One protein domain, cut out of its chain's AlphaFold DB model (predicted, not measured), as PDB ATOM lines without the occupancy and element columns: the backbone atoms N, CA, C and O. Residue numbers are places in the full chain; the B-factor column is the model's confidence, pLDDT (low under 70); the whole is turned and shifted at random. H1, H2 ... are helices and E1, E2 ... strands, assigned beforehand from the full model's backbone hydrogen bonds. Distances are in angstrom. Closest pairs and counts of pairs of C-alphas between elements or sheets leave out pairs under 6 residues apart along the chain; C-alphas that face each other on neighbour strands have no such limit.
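AT A GLANCE: This is residues 2 to 51 of the 126 residues of the protein "Carbon monoxide dehydrogenase" of Thermocrinis sp (UniProt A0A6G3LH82). The printed part is a strung-out chain with a small strand hairpin and one long helix at one end: E1 and E2 make the hairpin, and H2 follows E2 directly, its first part beside E1. At the other end of the long axis lies a lead of residues 2 to 13 with no named element, followed by the single short helix H1 and a link that runs across to the hairpin. The last part of H2 sticks out, with residues 45 to 51 standing free. The printed part has 50 residues with two named helices and two named strands, in the order H1, E1, E2, H2; the sheet has the order E1 - E2 and is antiparallel, and the class is mixed, helices and strands. The whole is extended, with a radius of gyration of the C-alphas of 15.5 A, and flat, with spans of 44 by 26 by 13 A.

IN THESE COORDINATES: The printed part begins at Ala 2, with its C-alpha at (-37.375, 30.799, -27.678). H1, residues 14 to 17, is 5.3 A long from first to last C-alpha and begins with C-alpha 14 at (-40.827, 29.797, -15.772). E1, residues 27 to 30, is 9.5 A long, and E2, residues 33 to 36, is 10.0 A long. H2, residues 37 to 50, is 19.9 A long and ends with C-alpha 50 at (-43.746, 23.814, 14.208).

HOW THE PARTS SIT: H1 is apart from E2 and from H2. Between H1 and E1 there is a short link of 9 residues. E1 and E2 form a hairpin with a tight link of 2 residues. The two strands are antiparallel neighbours, with 138 degrees between their directions. C-alphas 27 and 36 face each other at 4.6 A. N 28 and O 35 are within hydrogen-bond range at 2.8 A, and so are N 33 and O 30 at 3.0 A. The link from E2 to H2 is tight, with 0 residues between them. E1 and H2 have 5 pairs of C-alphas within 8 A, the closest being those of Lys 27 and Glu 37 at 5.0 A. In H2 every O i to N i+4 pair is within hydrogen-bond range; H1, with 4 residues, is too short for such a pair.

THE WHOLE: The two C-alphas farthest apart are those of Thr 3 and Leu 49, at 45.0 A. The printed part runs from 2 to 51 with no cut, and no link is long. The mean pLDDT of the printed part is 87.0; residues 2 and 12 are under 70.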
ATOM      1  N   ALA A   2     -37.027  32.195 -27.453       64.00
ATOM      2  CA  ALA A   2     -37.375  30.799 -27.678       64.00
ATOM      3  C   ALA A   2     -38.724  30.708 -28.406       64.00
ATOM      4  O   ALA A   2     -39.656  31.434 -28.061       64.00
ATOM      5  N   THR A   3     -38.823  29.861 -29.424       72.25
ATOM      6  CA  THR A   3     -40.069  29.611 -30.155       72.25
ATOM      7  C   THR A   3     -41.067  28.910 -29.234       72.25
ATOM      8  O   THR A   3     -40.711  27.923 -28.592       72.25
ATOM      9  N   LEU A   4     -42.303  29.417 -29.148       77.69
ATOM     10  CA  LEU A   4     -43.367  28.763 -28.378       77.69
ATOM     11  C   LEU A   4     -43.551  27.316 -28.849       77.69
ATOM     12  O   LEU A   4     -43.439  27.023 -30.041       77.69
ATOM     13  N   GLY A   5     -43.825  26.415 -27.904       72.06
ATOM     14  CA  GLY A   5     -44.113  25.022 -28.221       72.06
ATOM     15  C   GLY A   5     -45.418  24.871 -29.018       72.06
ATOM     16  O   GLY A   5     -46.203  25.818 -29.106       72.06
ATOM     17  N   PRO A   6     -45.711  23.672 -29.551       70.94
ATOM     18  CA  PRO A   6     -46.885  23.418 -30.399       70.94
ATOM     19  C   PRO A   6     -48.231  23.819 -29.772       70.94
ATOM     20  O   PRO A   6     -49.167  24.157 -30.487       70.94
ATOM     21  N   SER A   7     -48.318  23.819 -28.438       77.81
ATOM     22  CA  SER A   7     -49.515  24.211 -27.679       77.81
ATOM     23  C   SER A   7     -49.490  25.665 -27.188       77.81
ATOM     24  O   SER A   7     -50.254  26.018 -26.295       77.81
ATOM     25  N   GLY A   8     -48.577  26.503 -27.692       74.88
ATOM     26  CA  GLY A   8     -48.426  27.902 -27.276       74.88
ATOM     27  C   GLY A   8     -47.801  28.098 -25.889       74.88
ATOM     28  O   GLY A   8     -47.632  29.234 -25.453       74.88
ATOM     29  N   PHE A   9     -47.435  27.017 -25.193       73.31
ATOM     30  CA  PHE A   9     -46.702  27.104 -23.934       73.31
ATOM     31  C   PHE A   9     -45.246  27.489 -24.174       73.31
ATOM     32  O   PHE A   9     -44.639  27.132 -25.190       73.31
ATOM     33  N   SER A  10     -44.681  28.198 -23.197       72.88
ATOM     34  CA  SER A  10     -43.248  28.448 -23.145       72.88
ATOM     35  C   SER A  10     -42.481  27.122 -23.263       72.88
ATOM     36  O   SER A  10     -42.800  26.181 -22.531       72.88
ATOM     37  N   PRO A  11     -41.469  27.028 -24.145       74.06
ATOM     38  CA  PRO A  11     -40.654  25.821 -24.271       74.06
ATOM     39  C   PRO A  11     -39.800  25.561 -23.021       74.06
ATOM     40  O   PRO A  11     -39.319  24.447 -22.836       74.06
ATOM     41  N   TYR A  12     -39.625  26.569 -22.157       69.88
ATOM     42  CA  TYR A  12     -38.883  26.457 -20.906       69.88
ATOM     43  C   TYR A  12     -39.783  26.718 -19.689       69.88
ATOM     44  O   TYR A  12     -40.661  27.588 -19.754       69.88
ATOM     45  N   PRO A  13     -39.569  26.008 -18.565       76.62
ATOM     46  CA  PRO A  13     -40.244  26.306 -17.306       76.62
ATOM     47  C   PRO A  13     -39.972  27.748 -16.873       76.62
ATOM     48  O   PRO A  13     -38.842  28.220 -16.986       76.62
ATOM     49  N   VAL A  14     -40.977  28.427 -16.310       79.00
ATOM     50  CA  VAL A  14     -40.827  29.797 -15.772       79.00
ATOM     51  C   VAL A  14     -39.675  29.880 -14.768       79.00
ATOM     52  O   VAL A  14     -38.903  30.827 -14.807       79.00
ATOM     53  N   ALA A  15     -39.487  28.834 -13.954       78.50
ATOM     54  CA  ALA A  15     -38.366  28.715 -13.023       78.50
ATOM     55  C   ALA A  15     -36.997  28.981 -13.680       78.50
ATOM     56  O   ALA A  15     -36.169  29.669 -13.101       78.50
ATOM     57  N   VAL A  16     -36.781  28.516 -14.917       79.12
ATOM     58  CA  VAL A  16     -35.511  28.711 -15.636       79.12
ATOM     59  C   VAL A  16     -35.314  30.174 -16.046       79.12
ATOM     60  O   VAL A  16     -34.199  30.681 -15.952       79.12
ATOM     61  N   TYR A  17     -36.377  30.867 -16.469       79.69
ATOM     62  CA  TYR A  17     -36.311  32.299 -16.794       79.69
ATOM     63  C   TYR A  17     -36.030  33.164 -15.567       79.69
ATOM     64  O   TYR A  17     -35.304  34.147 -15.669       79.69
ATOM     65  N   GLU A  18     -36.569  32.764 -14.419       80.06
ATOM     66  CA  GLU A  18     -36.376  33.434 -13.129       80.06
ATOM     67  C   GLU A  18     -35.049  33.041 -12.445       80.06
ATOM     68  O   GLU A  18     -34.805  33.403 -11.298       80.06
ATOM     69  N   GLY A  19     -34.178  32.274 -13.119       78.50
ATOM     70  CA  GLY A  19     -32.877  31.859 -12.581       78.50
ATOM     71  C   GLY A  19     -32.945  30.799 -11.474       78.50
ATOM     72  O   GLY A  19     -31.934  30.515 -10.834       78.50
ATOM     73  N   VAL A  20     -34.108  30.184 -11.260       81.19
ATOM     74  CA  VAL A  20     -34.315  29.094 -10.301       81.19
ATOM     75  C   VAL A  20     -33.870  27.783 -10.948       81.19
ATOM     76  O   VAL A  20     -34.621  27.112 -11.659       81.19
ATOM     77  N   LEU A  21     -32.601  27.448 -10.728       80.69
ATOM     78  CA  LEU A  21     -31.947  26.260 -11.272       80.69
ATOM     79  C   LEU A  21     -31.813  25.159 -10.216       80.69
ATOM     80  O   LEU A  21     -31.930  25.396  -9.014       80.69
ATOM     81  N   ASN A  22     -31.532  23.941 -10.680       85.94
ATOM     82  CA  ASN A  22     -31.199  22.839  -9.783       85.94
ATOM     83  C   ASN A  22     -29.928  23.177  -8.986       85.94
ATOM     84  O   ASN A  22     -28.962  23.680  -9.573       85.94
ATOM     85  N   PRO A  23     -29.894  22.879  -7.677       91.31
ATOM     86  CA  PRO A  23     -28.704  23.109  -6.877       91.31
ATOM     87  C   PRO A  23     -27.569  22.165  -7.325       91.31
ATOM     88  O   PRO A  23     -27.841  21.043  -7.769       91.31
ATOM     89  N   PRO A  24     -26.295  22.589  -7.232       92.81
ATOM     90  CA  PRO A  24     -25.161  21.699  -7.476       92.81
ATOM     91  C   PRO A  24     -25.088  20.590  -6.405       92.81
ATOM     92  O   PRO A  24     -25.689  20.730  -5.340       92.81
ATOM     93  N   PRO A  25     -24.333  19.499  -6.643       94.62
ATOM     94  CA  PRO A  25     -24.169  18.427  -5.657       94.62
ATOM     95  C   PRO A  25     -23.689  18.949  -4.294       94.62
ATOM     96  O   PRO A  25     -22.774  19.773  -4.238       94.62
ATOM     97  N   GLY A  26     -24.286  18.466  -3.199       94.19
ATOM     98  CA  GLY A  26     -23.975  18.921  -1.838       94.19
ATOM     99  C   GLY A  26     -24.683  20.216  -1.424       94.19
ATOM    100  O   GLY A  26     -24.468  20.704  -0.313       94.19
ATOM    101  N   LYS A  27     -25.522  20.793  -2.294       96.06
ATOM    102  CA  LYS A  27     -26.363  21.960  -2.006       96.06
ATOM    103  C   LYS A  27     -27.841  21.619  -2.186       96.06
ATOM    104  O   LYS A  27     -28.211  20.686  -2.893       96.06
ATOM    105  N   ALA A  28     -28.698  22.441  -1.599       95.12
ATOM    106  CA  ALA A  28     -30.143  22.371  -1.737       95.12
ATOM    107  C   ALA A  28     -30.712  23.724  -2.176       95.12
ATOM    108  O   ALA A  28     -30.129  24.774  -1.914       95.12
ATOM    109  N   LEU A  29     -31.868  23.691  -2.841       92.50
ATOM    110  CA  LEU A  29     -32.630  24.884  -3.192       92.50
ATOM    111  C   LEU A  29     -33.674  25.138  -2.100       92.50
ATOM    112  O   LEU A  29     -34.600  24.347  -1.925       92.50
ATOM    113  N   MET A  30     -33.524  26.239  -1.371       91.94
ATOM    114  CA  MET A  30     -34.472  26.707  -0.367       91.94
ATOM    115  C   MET A  30     -35.141  27.975  -0.894       91.94
ATOM    116  O   MET A  30     -34.539  29.043  -0.926       91.94
ATOM    117  N   PHE A  31     -36.391  27.846  -1.342       86.50
ATOM    118  CA  PHE A  31     -37.093  28.890  -2.096       86.50
ATOM    119  C   PHE A  31     -36.314  29.301  -3.358       86.50
ATOM    120  O   PHE A  31     -36.302  28.553  -4.332       86.50
ATOM    121  N   ASN A  32     -35.679  30.471  -3.350       85.31
ATOM    122  CA  ASN A  32     -34.863  31.015  -4.435       85.31
ATOM    123  C   ASN A  32     -33.361  31.039  -4.102       85.31
ATOM    124  O   ASN A  32     -32.577  31.558  -4.894       85.31
ATOM    125  N   GLU A  33     -32.951  30.498  -2.953       89.69
ATOM    126  CA  GLU A  33     -31.565  30.517  -2.490       89.69
ATOM    127  C   GLU A  33     -30.948  29.118  -2.507       89.69
ATOM    128  O   GLU A  33     -31.577  28.123  -2.142       89.69
ATOM    129  N   ILE A  34     -29.681  29.043  -2.918       93.31
ATOM    130  CA  ILE A  34     -28.890  27.815  -2.838       93.31
ATOM    131  C   ILE A  34     -28.175  27.798  -1.487       93.31
ATOM    132  O   ILE A  34     -27.339  28.657  -1.209       93.31
ATOM    133  N   VAL A  35     -28.474  26.793  -0.669       95.81
ATOM    134  CA  VAL A  35     -27.922  26.606   0.681       95.81
ATOM    135  C   VAL A  35     -27.239  25.247   0.809       95.81
ATOM    136  O   VAL A  35     -27.352  24.400  -0.075       95.81
ATOM    137  N   ASP A  36     -26.517  25.016   1.905       97.38
ATOM    138  CA  ASP A  36     -26.027  23.673   2.236       97.38
ATOM    139  C   ASP A  36     -27.191  22.717   2.530       97.38
ATOM    140  O   ASP A  36     -28.198  23.111   3.123       97.38
ATOM    141  N   GLU A  37     -27.042  21.443   2.153       96.44
ATOM    142  CA  GLU A  37     -28.069  20.414   2.385       96.44
ATOM    143  C   GLU A  37     -28.481  20.318   3.861       96.44
ATOM    144  O   GLU A  37     -29.666  20.169   4.167       96.44
ATOM    145  N   GLU A  38     -27.528  20.470   4.785       96.88
ATOM    146  CA  GLU A  38     -27.808  20.447   6.224       96.88
ATOM    147  C   GLU A  38     -28.738  21.594   6.651       96.88
ATOM    148  O   GLU A  38     -29.645  21.391   7.462       96.88
ATOM    149  N   ILE A  39     -28.549  22.790   6.086       97.62
ATOM    150  CA  ILE A  39     -29.387  23.960   6.377       97.62
ATOM    151  C   ILE A  39     -30.811  23.701   5.882       97.62
ATOM    152  O   ILE A  39     -31.764  23.857   6.646       97.62
ATOM    153  N   ALA A  40     -30.959  23.236   4.639       96.75
ATOM    154  CA  ALA A  40     -32.271  22.921   4.079       96.75
ATOM    155  C   ALA A  40     -32.989  21.823   4.877       96.75
ATOM    156  O   ALA A  40     -34.176  21.952   5.178       96.75
ATOM    157  N   MET A  41     -32.272  20.768   5.276       96.06
ATOM    158  CA  MET A  41     -32.835  19.680   6.078       96.06
ATOM    159  C   MET A  41     -33.295  20.165   7.457       96.06
ATOM    160  O   MET A  41     -34.370  19.790   7.930       96.06
ATOM    161  N   ARG A  42     -32.509  21.035   8.102       97.31
ATOM    162  CA  ARG A  42     -32.841  21.630   9.402       97.31
ATOM    163  C   ARG A  42     -34.100  22.492   9.327       97.31
ATOM    164  O   ARG A  42     -34.980  22.345  10.176       97.31
ATOM    165  N   GLU A  43     -34.213  23.347   8.315       97.56
ATOM    166  CA  GLU A  43     -35.398  24.192   8.137       97.56
ATOM    167  C   GLU A  43     -36.634  23.373   7.733       97.56
ATOM    168  O   GLU A  43     -37.725  23.631   8.244       97.56
ATOM    169  N   ALA A  44     -36.476  22.319   6.924       96.38
ATOM    170  CA  ALA A  44     -37.557  21.377   6.627       96.38
ATOM    171  C   ALA A  44     -38.061  20.666   7.898       96.38
ATOM    172  O   ALA A  44     -39.268  20.613   8.145       96.38
ATOM    173  N   ALA A  45     -37.151  20.173   8.745       96.38
ATOM    174  CA  ALA A  45     -37.505  19.542  10.016       96.38
ATOM    175  C   ALA A  45     -38.223  20.521  10.958       96.38
ATOM    176  O   ALA A  45     -39.259  20.186  11.536       96.38
ATOM    177  N   LYS A  46     -37.719  21.755  11.074       97.50
ATOM    178  CA  LYS A  46     -38.345  22.822  11.866       97.50
ATOM    179  C   LYS A  46     -39.749  23.145  11.362       97.50
ATOM    180  O   LYS A  46     -40.667  23.222  12.176       97.50
ATOM    181  N   ALA A  47     -39.941  23.293  10.051       97.38
ATOM    182  CA  ALA A  47     -41.254  23.524   9.454       97.38
ATOM    183  C   ALA A  47     -42.235  22.394   9.799       97.38
ATOM    184  O   ALA A  47     -43.343  22.665  10.255       97.38
ATOM    185  N   MET A  48     -41.812  21.134   9.668       97.94
ATOM    186  CA  MET A  48     -42.649  19.977  10.000       97.94
ATOM    187  C   MET A  48     -42.991  19.872  11.494       97.94
ATOM    188  O   MET A  48     -44.080  19.416  11.827       97.94
ATOM    189  N   LEU A  49     -42.093  20.294  12.389       96.69
ATOM    190  CA  LEU A  49     -42.309  20.265  13.842       96.69
ATOM    191  C   LEU A  49     -43.176  21.421  14.359       96.69
ATOM    192  O   LEU A  49     -43.797  21.293  15.413       96.69
ATOM    193  N   THR A  50     -43.173  22.564  13.673       96.94
ATOM    194  CA  THR A  50     -43.746  23.814  14.208       96.94
ATOM    195  C   THR A  50     -44.997  24.279  13.480       96.94
ATOM    196  O   THR A  50     -45.839  24.945  14.086       96.94
ATOM    197  N   LEU A  51     -45.151  23.946  12.197       97.19
ATOM    198  CA  LEU A  51     -46.321  24.345  11.428       97.19
ATOM    199  C   LEU A  51     -47.467  23.346  11.629       97.19
ATOM    200  O   LEU A  51     -47.249  22.137  11.727       97.19
TER     201      LEU A  51